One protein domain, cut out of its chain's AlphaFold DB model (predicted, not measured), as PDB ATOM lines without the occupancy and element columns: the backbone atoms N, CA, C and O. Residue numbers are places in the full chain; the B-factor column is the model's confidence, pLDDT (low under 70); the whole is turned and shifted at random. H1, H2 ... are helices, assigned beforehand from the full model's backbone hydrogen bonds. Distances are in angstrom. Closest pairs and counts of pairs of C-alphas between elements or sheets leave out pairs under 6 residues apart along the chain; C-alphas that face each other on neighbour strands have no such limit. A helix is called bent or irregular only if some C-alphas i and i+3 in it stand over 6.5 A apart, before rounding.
ATOM      1  N   GLU A 152     245.679 180.751 223.698       84.35
ATOM      2  CA  GLU A 152     244.430 180.320 224.337       84.35
ATOM      3  C   GLU A 152     243.217 180.432 223.404       84.35
ATOM      4  O   GLU A 152     242.310 179.595 223.459       84.35
ATOM      5  N   ARG A 153     243.156 181.485 222.576       84.22
ATOM      6  CA  ARG A 153     242.088 181.650 221.578       84.22
ATOM      7  C   ARG A 153     242.218 180.620 220.468       84.22
ATOM      8  O   ARG A 153     241.207 180.040 220.091       84.22
ATOM      9  N   GLU A 154     243.433 180.381 219.985       86.96
ATOM     10  CA  GLU A 154     243.706 179.381 218.953       86.96
ATOM     11  C   GLU A 154     243.399 177.965 219.454       86.96
ATOM     12  O   GLU A 154     242.680 177.229 218.786       86.96
ATOM     13  N   ALA A 155     243.806 177.618 220.678       86.26
ATOM     14  CA  ALA A 155     243.471 176.340 221.302       86.26
ATOM     15  C   ALA A 155     241.954 176.160 221.492       86.26
ATOM     16  O   ALA A 155     241.423 175.079 221.243       86.26
ATOM     17  N   ARG A 156     241.228 177.218 221.890       88.27
ATOM     18  CA  ARG A 156     239.756 177.183 221.985       88.27
ATOM     19  C   ARG A 156     239.077 177.060 220.622       88.27
ATOM     20  O   ARG A 156     238.080 176.351 220.529       88.27
ATOM     21  N   ALA A 157     239.597 177.725 219.592       88.83
ATOM     22  CA  ALA A 157     239.090 177.602 218.227       88.83
ATOM     23  C   ALA A 157     239.319 176.185 217.685       88.83
ATOM     24  O   ALA A 157     238.376 175.553 217.224       88.83
ATOM     25  N   GLN A 158     240.525 175.641 217.859       89.41
ATOM     26  CA  GLN A 158     240.853 174.273 217.464       89.41
ATOM     27  C   GLN A 158     239.975 173.241 218.184       89.41
ATOM     28  O   GLN A 158     239.518 172.279 217.567       89.41
ATOM     29  N   GLU A 159     239.712 173.430 219.479       89.57
ATOM     30  CA  GLU A 159     238.825 172.538 220.230       89.57
ATOM     31  C   GLU A 159     237.365 172.666 219.776       89.57
ATOM     32  O   GLU A 159     236.679 171.655 219.630       89.57
ATOM     33  N   HIS A 160     236.894 173.880 219.482       91.06
ATOM     34  CA  HIS A 160     235.567 174.092 218.905       91.06
ATOM     35  C   HIS A 160     235.431 173.417 217.533       91.06
ATOM     36  O   HIS A 160     234.436 172.738 217.284       91.06
ATOM     37  N   ASP A 161     236.442 173.531 216.672       91.95
ATOM     38  CA  ASP A 161     236.467 172.879 215.360       91.95
ATOM     39  C   ASP A 161     236.470 171.352 215.496       91.95
ATOM     40  O   ASP A 161     235.739 170.657 214.785       91.95
ATOM     41  N   ARG A 162     237.227 170.816 216.465       91.71
ATOM     42  CA  ARG A 162     237.251 169.381 216.779       91.71
ATOM     43  C   ARG A 162     235.880 168.881 217.233       91.71
ATOM     44  O   ARG A 162     235.408 167.866 216.722       91.71
ATOM     45  N   ILE A 163     235.245 169.582 218.173       90.33
ATOM     46  CA  ILE A 163     233.911 169.233 218.681       90.33
ATOM     47  C   ILE A 163     232.876 169.343 217.558       90.33
ATOM     48  O   ILE A 163     232.065 168.436 217.389       90.33
ATOM     49  N   SER A 164     232.927 170.404 216.753       91.14
ATOM     50  CA  SER A 164     232.019 170.607 215.620       91.14
ATOM     51  C   SER A 164     232.108 169.455 214.610       91.14
ATOM     52  O   SER A 164     231.089 168.862 214.248       91.14
ATOM     53  N   ALA A 165     233.328 169.045 214.242       92.42
ATOM     54  CA  ALA A 165     233.551 167.907 213.348       92.42
ATOM     55  C   ALA A 165     233.047 166.575 213.942       92.42
ATOM     56  O   ALA A 165     232.514 165.717 213.228       92.42
ATOM     57  N   GLU A 166     233.189 166.383 215.256       89.01
ATOM     58  CA  GLU A 166     232.680 165.206 215.962       89.01
ATOM     59  C   GLU A 166     231.141 165.173 215.977       89.01
ATOM     60  O   GLU A 166     230.536 164.145 215.653       89.01
ATOM     61  N   VAL A 167     230.501 166.314 216.247       89.43
ATOM     62  CA  VAL A 167     229.041 166.481 216.188       89.43
ATOM     63  C   VAL A 167     228.508 166.209 214.780       89.43
ATOM     64  O   VAL A 167     227.514 165.490 214.631       89.43
ATOM     65  N   GLU A 168     229.168 166.715 213.740       91.32
ATOM     66  CA  GLU A 168     228.802 166.456 212.343       91.32
ATOM     67  C   GLU A 168     228.941 164.962 211.993       91.32
ATOM     68  O   GLU A 168     228.054 164.355 211.378       91.32
ATOM     69  N   THR A 169     230.010 164.322 212.469       90.46
ATOM     70  CA  THR A 169     230.238 162.881 212.293       90.46
ATOM     71  C   THR A 169     229.148 162.045 212.972       90.46
ATOM     72  O   THR A 169     228.655 161.064 212.405       90.46
ATOM     73  N   ILE A 170     228.727 162.413 214.184       89.19
ATOM     74  CA  ILE A 170     227.647 161.716 214.893       89.19
ATOM     75  C   ILE A 170     226.300 161.962 214.206       89.19
ATOM     76  O   ILE A 170     225.531 161.017 214.011       89.19
ATOM     77  N   THR A 171     226.032 163.197 213.791       90.58
ATOM     78  CA  THR A 171     224.790 163.588 213.112       90.58
ATOM     79  C   THR A 171     224.626 162.846 211.786       90.58
ATOM     80  O   THR A 171     223.587 162.227 211.551       90.58
ATOM     81  N   SER A 172     225.675 162.795 210.962       91.24
ATOM     82  CA  SER A 172     225.674 162.033 209.705       91.24
ATOM     83  C   SER A 172     225.509 160.525 209.935       91.24
ATOM     84  O   SER A 172     224.773 159.853 209.206       91.24
ATOM     85  N   ALA A 173     226.120 159.967 210.986       89.64
ATOM     86  CA  ALA A 173     225.911 158.571 211.363       89.64
ATOM     87  C   ALA A 173     224.454 158.286 211.775       89.64
ATOM     88  O   ALA A 173     223.908 157.245 211.398       89.64
ATOM     89  N   CYS A 174     223.811 159.200 212.508       89.58
ATOM     90  CA  CYS A 174     222.404 159.076 212.901       89.58
ATOM     91  C   CYS A 174     221.468 159.182 211.691       89.58
ATOM     92  O   CYS A 174     220.596 158.329 211.533       89.58
ATOM     93  N   ALA A 175     221.716 160.122 210.774       91.76
ATOM     94  CA  ALA A 175     220.964 160.241 209.523       91.76
ATOM     95  C   ALA A 175     221.064 158.963 208.661       91.76
ATOM     96  O   ALA A 175     220.073 158.478 208.111       91.76
ATOM     97  N   ASN A 176     222.247 158.340 208.603       92.37
ATOM     98  CA  ASN A 176     222.434 157.055 207.923       92.37
ATOM     99  C   ASN A 176     221.653 155.909 208.592       92.37
ATOM    100  O   ASN A 176     221.129 155.022 207.904       92.37
ATOM    101  N   LEU A 177     221.567 155.906 209.928       91.76
ATOM    102  CA  LEU A 177     220.760 154.944 210.683       91.76
ATOM    103  C   LEU A 177     219.262 155.159 210.448       91.76
ATOM    104  O   LEU A 177     218.552 154.170 210.257       91.76
ATOM    105  N   GLU A 178     218.801 156.408 210.392       91.51
ATOM    106  CA  GLU A 178     217.427 156.768 210.037       91.51
ATOM    107  C   GLU A 178     217.069 156.264 208.638       91.51
ATOM    108  O   GLU A 178     216.120 155.496 208.484       91.51
ATOM    109  N   ALA A 179     217.889 156.559 207.627       93.11
ATOM    110  CA  ALA A 179     217.672 156.063 206.268       93.11
ATOM    111  C   ALA A 179     217.630 154.521 206.207       93.11
ATOM    112  O   ALA A 179     216.852 153.927 205.455       93.11
ATOM    113  N   ALA A 180     218.448 153.841 207.017       93.02
ATOM    114  CA  ALA A 180     218.398 152.386 207.137       93.02
ATOM    115  C   ALA A 180     217.114 151.885 207.818       93.02
ATOM    116  O   ALA A 180     216.612 150.820 207.448       93.02
ATOM    117  N   MET A 181     216.578 152.629 208.788       92.25
ATOM    118  CA  MET A 181     215.287 152.340 209.413       92.25
ATOM    119  C   MET A 181     214.128 152.556 208.442       92.25
ATOM    120  O   MET A 181     213.279 151.676 208.374       92.25
ATOM    121  N   VAL A 182     214.141 153.610 207.618       93.39
ATOM    122  CA  VAL A 182     213.139 153.828 206.554       93.39
ATOM    123  C   VAL A 182     213.072 152.622 205.617       93.39
ATOM    124  O   VAL A 182     212.001 152.051 205.411       93.39
ATOM    125  N   ARG A 183     214.221 152.149 205.116       92.25
ATOM    126  CA  ARG A 183     214.273 150.949 204.259       92.25
ATOM    127  C   ARG A 183     213.729 149.711 204.971       92.25
ATOM    128  O   ARG A 183     212.970 148.936 204.394       92.25
ATOM    129  N   LYS A 184     214.106 149.518 206.238       92.58
ATOM    130  CA  LYS A 184     213.609 148.399 207.047       92.58
ATOM    131  C   LYS A 184     212.094 148.495 207.256       92.58
ATOM    132  O   LYS A 184     211.416 147.480 207.150       92.58
ATOM    133  N   ALA A 185     211.568 149.691 207.505       91.33
ATOM    134  CA  ALA A 185     210.145 149.956 207.665       91.33
ATOM    135  C   ALA A 185     209.370 149.614 206.389       91.33
ATOM    136  O   ALA A 185     208.403 148.863 206.459       91.33
ATOM    137  N   GLN A 186     209.842 150.066 205.224       91.07
ATOM    138  CA  GLN A 186     209.251 149.730 203.924       91.07
ATOM    139  C   GLN A 186     209.178 148.213 203.705       91.07
ATOM    140  O   GLN A 186     208.123 147.693 203.347       91.07
ATOM    141  N   ILE A 187     210.266 147.486 203.988       90.81
ATOM    142  CA  ILE A 187     210.298 146.018 203.880       90.81
ATOM    143  C   ILE A 187     209.270 145.377 204.821       90.81
ATOM    144  O   ILE A 187     208.524 144.492 204.404       90.81
ATOM    145  N   LEU A 188     209.210 145.818 206.079       90.38
ATOM    146  CA  LEU A 188     208.283 145.275 207.074       90.38
ATOM    147  C   LEU A 188     206.818 145.557 206.722       90.38
ATOM    148  O   LEU A 188     205.972 144.679 206.876       90.38
ATOM    149  N   LEU A 189     206.514 146.760 206.237       89.97
ATOM    150  CA  LEU A 189     205.172 147.145 205.801       89.97
ATOM    151  C   LEU A 189     204.736 146.325 204.587       89.97
ATOM    152  O   LEU A 189     203.631 145.781 204.584       89.97
ATOM    153  N   HIS A 190     205.632 146.141 203.617       88.56
ATOM    154  CA  HIS A 190     205.377 145.290 202.460       88.56
ATOM    155  C   HIS A 190     205.122 143.830 202.867       88.56
ATOM    156  O   HIS A 190     204.149 143.226 202.423       88.56
ATOM    157  N   GLN A 191     205.928 143.277 203.781       89.03
ATOM    158  CA  GLN A 191     205.720 141.931 204.336       89.03
ATOM    159  C   GLN A 191     204.381 141.786 205.072       89.03
ATOM    160  O   GLN A 191     203.814 140.697 205.108       89.03
ATOM    161  N   ARG A 192     203.863 142.877 205.645       87.05
ATOM    162  CA  ARG A 192     202.551 142.934 206.307       87.05
ATOM    163  C   ARG A 192     201.395 143.257 205.348       87.05
ATOM    164  O   ARG A 192     200.250 143.349 205.787       87.05
ATOM    165  N   GLY A 193     201.670 143.393 204.050       85.65
ATOM    166  CA  GLY A 193     200.665 143.660 203.020       85.65
ATOM    167  C   GLY A 193     200.122 145.090 203.035       85.65
ATOM    168  O   GLY A 193     198.984 145.307 202.627       85.65
ATOM    169  N   VAL A 194     200.898 146.053 203.535       85.51
ATOM    170  CA  VAL A 194     200.563 147.481 203.473       85.51
ATOM    171  C   VAL A 194     201.120 148.060 202.177       85.51
ATOM    172  O   VAL A 194     202.319 147.959 201.914       85.51
ATOM    173  N   THR A 195     200.256 148.695 201.384       82.77
ATOM    174  CA  THR A 195     200.674 149.519 200.244       82.77
ATOM    175  C   THR A 195     200.554 150.985 200.627       82.77
ATOM    176  O   THR A 195     199.509 151.438 201.087       82.77
ATOM    177  N   LEU A 196     201.657 151.711 200.502       78.91
ATOM    178  CA  LEU A 196     201.721 153.126 200.845       78.91
ATOM    179  C   LEU A 196     201.394 153.956 199.611       78.91
ATOM    180  O   LEU A 196     201.798 153.586 198.506       78.91
ATOM    181  N   GLY A 197     200.664 155.053 199.806       75.22
ATOM    182  CA  GLY A 197     200.352 155.985 198.722       75.22
ATOM    183  C   GLY A 197     201.590 156.755 198.263       75.22
ATOM    184  O   GLY A 197     201.859 156.827 197.066       75.22
ATOM    185  N   ASP A 198     202.366 157.268 199.221       84.23
ATOM    186  CA  ASP A 198     203.619 157.983 198.985       84.23
ATOM    187  C   ASP A 198     204.788 157.246 199.676       84.23
ATOM    188  O   ASP A 198     204.739 157.010 200.887       84.23
ATOM    189  N   PRO A 199     205.864 156.866 198.956       77.74
ATOM    190  CA  PRO A 199     207.051 156.273 199.578       77.74
ATOM    191  C   PRO A 199     207.722 157.182 200.623       77.74
ATOM    192  O   PRO A 199     208.370 156.659 201.539       77.74
ATOM    193  N   GLU A 200     207.552 158.505 200.529       89.15
ATOM    194  CA  GLU A 200     208.086 159.474 201.492       89.15
ATOM    195  C   GLU A 200     207.266 159.545 202.791       89.15
ATOM    196  O   GLU A 200     207.784 160.026 203.801       89.15
ATOM    197  N   ASP A 201     206.038 159.004 202.834       90.26
ATOM    198  CA  ASP A 201     205.252 158.932 204.077       90.26
ATOM    199  C   ASP A 201     205.977 158.135 205.157       90.26
ATOM    200  O   ASP A 201     205.933 158.497 206.330       90.26
ATOM    201  N   VAL A 202     206.701 157.079 204.774       91.48
ATOM    202  CA  VAL A 202     207.512 156.295 205.720       91.48
ATOM    203  C   VAL A 202     208.566 157.164 206.368       91.48
ATOM    204  O   VAL A 202     208.779 157.080 207.573       91.48
ATOM    205  N   LYS A 203     209.243 157.980 205.560       93.17
ATOM    206  CA  LYS A 203     210.292 158.862 206.048       93.17
ATOM    207  C   LYS A 203     209.697 159.919 206.970       93.17
ATOM    208  O   LYS A 203     210.190 160.072 208.080       93.17
ATOM    209  N   ARG A 204     208.605 160.571 206.559       92.57
ATOM    210  CA  ARG A 204     207.910 161.585 207.370       92.57
ATOM    211  C   ARG A 204     207.409 161.015 208.697       92.57
ATOM    212  O   ARG A 204     207.731 161.561 209.744       92.57
ATOM    213  N   ALA A 205     206.699 159.888 208.668       92.61
ATOM    214  CA  ALA A 205     206.191 159.240 209.876       92.61
ATOM    215  C   ALA A 205     207.319 158.781 210.805       92.61
ATOM    216  O   ALA A 205     207.215 158.912 212.021       92.61
ATOM    217  N   LEU A 206     208.419 158.264 210.247       92.89
ATOM    218  CA  LEU A 206     209.569 157.866 211.051       92.89
ATOM    219  C   LEU A 206     210.258 159.080 211.685       92.89
ATOM    220  O   LEU A 206     210.641 159.008 212.846       92.89
ATOM    221  N   GLN A 207     210.395 160.185 210.954       92.85
ATOM    222  CA  GLN A 207     210.968 161.427 211.478       92.85
ATOM    223  C   GLN A 207     210.123 162.019 212.607       92.85
ATOM    224  O   GLN A 207     210.684 162.437 213.615       92.85
ATOM    225  N   LEU A 208     208.794 161.995 212.471       91.87
ATOM    226  CA  LEU A 208     207.875 162.406 213.534       91.87
ATOM    227  C   LEU A 208     208.000 161.491 214.758       91.87
ATOM    228  O   LEU A 208     208.184 161.973 215.872       91.87
ATOM    229  N   ALA A 209     208.014 160.170 214.557       90.50
ATOM    230  CA  ALA A 209     208.134 159.205 215.650       90.50
ATOM    231  C   ALA A 209     209.489 159.256 216.383       90.50
ATOM    232  O   ALA A 209     209.562 158.872 217.550       90.50
ATOM    233  N   LEU A 210     210.554 159.694 215.703       90.50
ATOM    234  CA  LEU A 210     211.912 159.819 216.245       90.50
ATOM    235  C   LEU A 210     212.262 161.247 216.684       90.50
ATOM    236  O   LEU A 210     213.420 161.494 217.024       90.50
ATOM    237  N   HIS A 211     211.319 162.193 216.660       88.81
ATOM    238  CA  HIS A 211     211.604 163.596 216.966       88.81
ATOM    239  C   HIS A 211     212.256 163.756 218.349       88.81
ATOM    240  O   HIS A 211     213.356 164.295 218.449       88.81
ATOM    241  N   ASP A 212     211.670 163.146 219.385       85.02
ATOM    242  CA  ASP A 212     212.232 163.154 220.745       85.02
ATOM    243  C   ASP A 212     213.604 162.454 220.822       85.02
ATOM    244  O   ASP A 212     214.466 162.785 221.638       85.02
ATOM    245  N   ASP A 213     213.835 161.449 219.972       84.91
ATOM    246  CA  ASP A 213     215.092 160.697 219.952       84.91
ATOM    247  C   ASP A 213     216.239 161.541 219.374       84.91
ATOM    248  O   ASP A 213     217.398 161.372 219.767       84.91
ATOM    249  N   TRP A 214     215.920 162.487 218.486       84.81
ATOM    250  CA  TRP A 214     216.855 163.496 217.994       84.81
ATOM    251  C   TRP A 214     217.206 164.551 219.048       84.81
ATOM    252  O   TRP A 214     218.292 165.121 218.967       84.81
ATOM    253  N   GLU A 215     216.368 164.777 220.060       82.22
ATOM    254  CA  GLU A 215     216.660 165.719 221.151       82.22
ATOM    255  C   GLU A 215     217.603 165.142 222.219       82.22
ATOM    256  O   GLU A 215     218.163 165.885 223.027       82.22
ATOM    257  N   HIS A 216     217.858 163.829 222.203       77.86
ATOM    258  CA  HIS A 216     218.801 163.207 223.131       77.86
ATOM    259  C   HIS A 216     220.220 163.765 222.967       77.86
ATOM    260  O   HIS A 216     220.639 164.159 221.867       77.86
ATOM    261  N   ALA A 217     220.980 163.722 224.069       80.44
ATOM    262  CA  ALA A 217     222.391 164.089 224.105       80.44
ATOM    263  C   ALA A 217     223.160 163.417 222.957       80.44
ATOM    264  O   ALA A 217     222.979 162.227 222.679       80.44
ATOM    265  N   ILE A 218     224.010 164.196 222.285       79.53
ATOM    266  CA  ILE A 218     224.722 163.780 221.068       79.53
ATOM    267  C   ILE A 218     225.508 162.483 221.311       79.53
ATOM    268  O   ILE A 218     225.453 161.573 220.480       79.53
ATOM    269  N   ASP A 219     226.134 162.359 222.483       78.35
ATOM    270  CA  ASP A 219     226.940 161.201 222.880       78.35
ATOM    271  C   ASP A 219     226.138 159.888 222.893       78.35
ATOM    272  O   ASP A 219     226.609 158.843 222.433       78.35
ATOM    273  N   ASP A 220     224.886 159.939 223.355       84.42
ATOM    274  CA  ASP A 220     224.015 158.767 223.463       84.42
ATOM    275  C   ASP A 220     223.168 158.533 222.208       84.42
ATOM    276  O   ASP A 220     222.735 157.402 221.949       84.42
ATOM    277  N   ARG A 221     222.974 159.563 221.376       87.87
ATOM    278  CA  ARG A 221     222.092 159.523 220.202       87.87
ATOM    279  C   ARG A 221     222.440 158.379 219.254       87.87
ATOM    280  O   ARG A 221     221.580 157.576 218.889       87.87
ATOM    281  N   LYS A 222     223.724 158.215 218.918       85.37
ATOM    282  CA  LYS A 222     224.180 157.134 218.024       85.37
ATOM    283  C   LYS A 222     223.882 155.748 218.596       85.37
ATOM    284  O   LYS A 222     223.470 154.839 217.863       85.37
ATOM    285  N   ARG A 223     224.100 155.564 219.901       87.32
ATOM    286  CA  ARG A 223     223.808 154.305 220.598       87.32
ATOM    287  C   ARG A 223     222.307 154.038 220.580       87.32
ATOM    288  O   ARG A 223     221.908 152.919 220.249       87.32
ATOM    289  N   HIS A 224     221.499 155.057 220.854       87.39
ATOM    290  CA  HIS A 224     220.048 154.948 220.878       87.39
ATOM    291  C   HIS A 224     219.483 154.556 219.507       87.39
ATOM    292  O   HIS A 224     218.829 153.519 219.385       87.39
ATOM    293  N   PHE A 225     219.871 155.264 218.441       90.25
ATOM    294  CA  PHE A 225     219.468 154.949 217.063       90.25
ATOM    295  C   PHE A 225     219.922 153.550 216.629       90.25
ATOM    296  O   PHE A 225     219.218 152.848 215.899       90.25
ATOM    297  N   THR A 226     221.086 153.093 217.098       89.64
ATOM    298  CA  THR A 226     221.567 151.733 216.816       89.64
ATOM    299  C   THR A 226     220.666 150.671 217.451       89.64
ATOM    300  O   THR A 226     220.352 149.665 216.802       89.64
ATOM    301  N   VAL A 227     220.234 150.881 218.699       90.51
ATOM    302  CA  VAL A 227     219.308 149.983 219.410       90.51
ATOM    303  C   VAL A 227     217.924 150.013 218.764       90.51
ATOM    304  O   VAL A 227     217.386 148.945 218.455       90.51
ATOM    305  N   LEU A 228     217.399 151.208 218.477       91.24
ATOM    306  CA  LEU A 228     216.124 151.397 217.785       91.24
ATOM    307  C   LEU A 228     216.120 150.657 216.451       91.24
ATOM    308  O   LEU A 228     215.278 149.788 216.241       91.24
ATOM    309  N   ARG A 229     217.128 150.865 215.594       91.77
ATOM    310  CA  ARG A 229     217.236 150.172 214.301       91.77
ATOM    311  C   ARG A 229     217.260 148.652 214.446       91.77
ATOM    312  O   ARG A 229     216.615 147.941 213.663       91.77
ATOM    313  N   ARG A 230     218.014 148.133 215.422       91.61
ATOM    314  CA  ARG A 230     218.113 146.688 215.679       91.61
ATOM    315  C   ARG A 230     216.742 146.106 216.018       91.61
ATOM    316  O   ARG A 230     216.352 145.111 215.408       91.61
ATOM    317  N   ASN A 231     216.015 146.756 216.919       91.40
ATOM    318  CA  ASN A 231     214.732 146.275 217.424       91.40
ATOM    319  C   ASN A 231     213.532 146.713 216.568       91.40
ATOM    320  O   ASN A 231     212.438 146.205 216.784       91.40
ATOM    321  N   PHE A 232     213.712 147.613 215.596       91.05
ATOM    322  CA  PHE A 232     212.621 148.188 214.802       91.05
ATOM    323  C   PHE A 232     211.727 147.104 214.186       91.05
ATOM    324  O   PHE A 232     212.250 146.181 213.549       91.05
ATOM    325  N   GLY A 233     210.410 147.205 214.394       87.50
ATOM    326  CA  GLY A 233     209.428 146.205 213.952       87.50
ATOM    327  C   GLY A 233     209.213 145.017 214.892       87.50
ATOM    328  O   GLY A 233     208.480 144.096 214.534       87.50
ATOM    329  N   THR A 234     209.851 145.009 216.062       89.12
ATOM    330  CA  THR A 234     209.684 143.972 217.093       89.12
ATOM    331  C   THR A 234     209.036 144.552 218.347       89.12
ATOM    332  O   THR A 234     209.073 145.762 218.546       89.12
ATOM    333  N   ALA A 235     208.554 143.680 219.237       85.74
ATOM    334  CA  ALA A 235     207.975 144.041 220.538       85.74
ATOM    335  C   ALA A 235     208.933 144.854 221.424       85.74
ATOM    336  O   ALA A 235     208.536 145.546 222.347       85.74
ATOM    337  N   ARG A 236     210.238 144.782 221.137       87.20
ATOM    338  CA  ARG A 236     211.279 145.508 221.873       87.20
ATOM    339  C   ARG A 236     211.498 146.935 221.370       87.20
ATOM    340  O   ARG A 236     212.454 147.574 221.801       87.20
ATOM    341  N   CYS A 237     210.730 147.396 220.384       88.27
ATOM    342  CA  CYS A 237     210.856 148.739 219.835       88.27
ATOM    343  C   CYS A 237     209.650 149.582 220.225       88.27
ATOM    344  O   CYS A 237     208.599 149.512 219.593       88.27
ATOM    345  N   GLU A 238     209.862 150.437 221.219       86.84
ATOM    346  CA  GLU A 238     208.856 151.371 221.731       86.84
ATOM    347  C   GLU A 238     208.373 152.353 220.654       86.84
ATOM    348  O   GLU A 238     207.219 152.763 220.662       86.84
ATOM    349  N   ARG A 239     209.219 152.667 219.663       89.78
ATOM    350  CA  ARG A 239     208.906 153.597 218.566       89.78
ATOM    351  C   ARG A 239     208.131 152.979 217.402       89.78
ATOM    352  O   ARG A 239     207.700 153.713 216.520       89.78
ATOM    353  N   TRP A 240     207.926 151.658 217.373       91.61
ATOM    354  CA  TRP A 240     207.199 151.024 216.266       91.61
ATOM    355  C   TRP A 240     205.714 151.403 216.250       91.61
ATOM    356  O   TRP A 240     205.197 151.770 215.202       91.61
ATOM    357  N   ASN A 241     205.033 151.334 217.396       91.24
ATOM    358  CA  ASN A 241     203.606 151.653 217.471       91.24
ATOM    359  C   ASN A 241     203.330 153.150 217.198       91.24
ATOM    360  O   ASN A 241     202.512 153.417 216.321       91.24
ATOM    361  N   PRO A 242     204.078 154.112 217.786       92.21
ATOM    362  CA  PRO A 242     203.992 155.522 217.400       92.21
ATOM    363  C   PRO A 242     204.229 155.754 215.905       92.21
ATOM    364  O   PRO A 242     203.471 156.462 215.259       92.21
ATOM    365  N   PHE A 243     205.223 155.091 215.307       92.92
ATOM    366  CA  PHE A 243     205.454 155.167 213.862       92.92
ATOM    367  C   PHE A 243     204.242 154.698 213.033       92.92
ATOM    368  O   PHE A 243     203.918 155.287 212.001       92.92
ATOM    369  N   ILE A 244     203.560 153.640 213.476       91.81
ATOM    370  CA  ILE A 244     202.332 153.138 212.849       91.81
ATOM    371  C   ILE A 244     201.174 154.138 213.007       91.81
ATOM    372  O   ILE A 244     200.399 154.312 212.061       91.81
ATOM    373  N   ASP A 245     201.073 154.810 214.156       91.37
ATOM    374  CA  ASP A 245     200.096 155.879 214.398       91.37
ATOM    375  C   ASP A 245     200.344 157.089 213.484       91.37
ATOM    376  O   ASP A 245     199.414 157.545 212.815       91.37
ATOM    377  N   GLU A 246     201.597 157.535 213.358       92.94
ATOM    378  CA  GLU A 246     201.985 158.637 212.468       92.94
ATOM    379  C   GLU A 246     201.705 158.311 210.996       92.94
ATOM    380  O   GLU A 246     201.143 159.124 210.260       92.94
ATOM    381  N   LEU A 247     202.001 157.082 210.555       90.94
ATOM    382  CA  LEU A 247     201.658 156.638 209.200       90.94
ATOM    383  C   LEU A 247     200.154 156.713 208.929       90.94
ATOM    384  O   LEU A 247     199.740 157.122 207.839       90.94
ATOM    385  N   ARG A 248     199.329 156.319 209.906       89.47
ATOM    386  CA  ARG A 248     197.872 156.441 209.796       89.47
ATOM    387  C   ARG A 248     197.449 157.911 209.757       89.47
ATOM    388  O   ARG A 248     196.560 158.242 208.972       89.47
ATOM    389  N   GLY A 249     198.085 158.766 210.558       88.46
ATOM    390  CA  GLY A 249     197.872 160.216 210.578       88.46
ATOM    391  C   GLY A 249     198.150 160.887 209.230       88.46
ATOM    392  O   GLY A 249     197.413 161.784 208.833       88.46
ATOM    393  N   LEU A 250     199.125 160.378 208.472       87.98
ATOM    394  CA  LEU A 250     199.436 160.822 207.105       87.98
ATOM    395  C   LEU A 250     198.435 160.334 206.033       87.98
ATOM    396  O   LEU A 250     198.642 160.563 204.846       87.98
ATOM    397  N   GLY A 251     197.345 159.663 206.419       84.33
ATOM    398  CA  GLY A 251     196.299 159.208 205.493       84.33
ATOM    399  C   GLY A 251     196.467 157.773 204.986       84.33
ATOM    400  O   GLY A 251     195.678 157.312 204.158       84.33
ATOM    401  N   ASN A 252     197.436 157.006 205.503       84.76
ATOM    402  CA  ASN A 252     197.604 155.596 205.138       84.76
ATOM    403  C   ASN A 252     196.605 154.701 205.897       84.76
ATOM    404  O   ASN A 252     196.971 153.901 206.757       84.76
ATOM    405  N   HIS A 253     195.315 154.795 205.553       78.85
ATOM    406  CA  HIS A 253     194.221 154.059 206.211       78.85
ATOM    407  C   HIS A 253     194.315 152.526 206.094       78.85
ATOM    408  O   HIS A 253     193.658 151.804 206.843       78.85
ATOM    409  N   GLN A 254     195.153 152.012 205.188       81.07
ATOM    410  CA  GLN A 254     195.468 150.581 205.104       81.07
ATOM    411  C   GLN A 254     196.187 150.066 206.361       81.07
ATOM    412  O   GLN A 254     196.173 148.866 206.654       81.07
ATOM    413  N   VAL A 255     196.813 150.969 207.116       83.71
ATOM    414  CA  VAL A 255     197.508 150.666 208.360       83.71
ATOM    415  C   VAL A 255     196.491 150.502 209.498       83.71
ATOM    416  O   VAL A 255     196.048 151.463 210.129       83.71
ATOM    417  N   ASN A 256     196.125 149.255 209.795       83.32
ATOM    418  CA  ASN A 256     195.176 148.890 210.852       83.32
ATOM    419  C   ASN A 256     195.861 148.266 212.090       83.32
ATOM    420  O   ASN A 256     197.077 148.079 212.128       83.32
ATOM    421  N   ALA A 257     195.060 147.941 213.113       79.61
ATOM    422  CA  ALA A 257     195.515 147.439 214.416       79.61
ATOM    423  C   ALA A 257     196.371 146.157 214.351       79.61
ATOM    424  O   ALA A 257     197.198 145.923 215.224       79.61
ATOM    425  N   ARG A 258     196.256 145.345 213.292       82.36
ATOM    426  CA  ARG A 258     197.065 144.119 213.140       82.36
ATOM    427  C   ARG A 258     198.555 144.394 212.885       82.36
ATOM    428  O   ARG A 258     199.356 143.468 212.881       82.36
ATOM    429  N   HIS A 259     198.917 145.642 212.582       82.87
ATOM    430  CA  HIS A 259     200.302 146.046 212.341       82.87
ATOM    431  C   HIS A 259     201.000 146.574 213.600       82.87
ATOM    432  O   HIS A 259     202.169 146.953 213.514       82.87
ATOM    433  N   TYR A 260     200.329 146.595 214.747       82.55
ATOM    434  CA  TYR A 260     200.963 146.910 216.022       82.55
ATOM    435  C   TYR A 260     201.730 145.682 216.499       82.55
ATOM    436  O   TYR A 260     201.489 144.561 216.040       82.55
TER     437      TYR A 260
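AT A GLANCE: This is residues 152 to 260 of the 262 residues of the protein "ATP synthase 9 mitochondrial" of Arabidopsis thaliana (UniProt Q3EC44). Picture one long helix, H1, as a pole whose first part, residues 152 to 165, sticks out bare, while four shorter helices gather along one side of the rest. H4 lies side by side with H1, H2 crosses H1 steeply, H5 packs on H2 away from H1, and little H3 packs on H4. The printed part has 109 residues with five named helices, in the order H1, H2, H3, H4, H5, and no named strand: the class is all helix. The whole is loose, with a radius of gyration of the C-alphas of 17.0 A, and spans 60 by 26 by 19 A, the free part of H1 making much of the length.

HOW THE PARTS SIT: Begin with H1, residues 152 to 191, and look at its residues 178 to 186, which alone touch H2, residues 200 to 209. Their closest C-alphas, those of Val 182 and Lys 203, are 5.8 A apart, and the two run opposite ways at a steep tilt of 60 degrees. H2 and H3, residues 211 to 215, meet only through their link. Next find H4, residues 218 to 231, whose residues 221 to 225 alone touch H3; the closest C-alphas, of Trp 214 and Arg 221, are 6.9 A apart. H4 touches residues 167 to 181 of H1, closest at the C-alphas of Met 181 and Arg 229, 5.7 A apart, and runs the same way at a shallow tilt of 14 degrees. H5, residues 240 to 249, touches H2, closest at the C-alphas of Ala 205 and Glu 246, 5.0 A apart; they run opposite ways at a steep tilt of 57 degrees. H5 is apart from H1, H3 and H4. The packing is mostly crossed, helices at steep tilts, but only just: 1 of 3 pairs is at a shallow tilt. In H1, H2, H3 and H5 every O i to N i+4 pair is within hydrogen-bond range; in H4 it is 8 of 10.

IN THESE COORDINATES: Find C-alpha 152 at (244.430, 180.320, 224.337); from there H1 runs 58.1 A to C-alpha 191 at (205.720, 141.931, 204.336). H2 measures 14.2 A from first to last C-alpha and H3 6.9 A. H4 measures 20.5 A and is irregular, but only just: C-alphas 219 and 222 are 6.9 A apart. H5 runs 14.3 A to C-alpha 249 at (197.872, 160.216, 210.578).

THE WHOLE: Look for the two C-alphas farthest apart at Glu 152 and Gly 193, 60.9 A. Without residues 152 to 165, the body spans 41 by 25 by 20 A. The printed part has no cut and no long link. Mean pLDDT of the printed part is 88.2, and no printed residue is under 70.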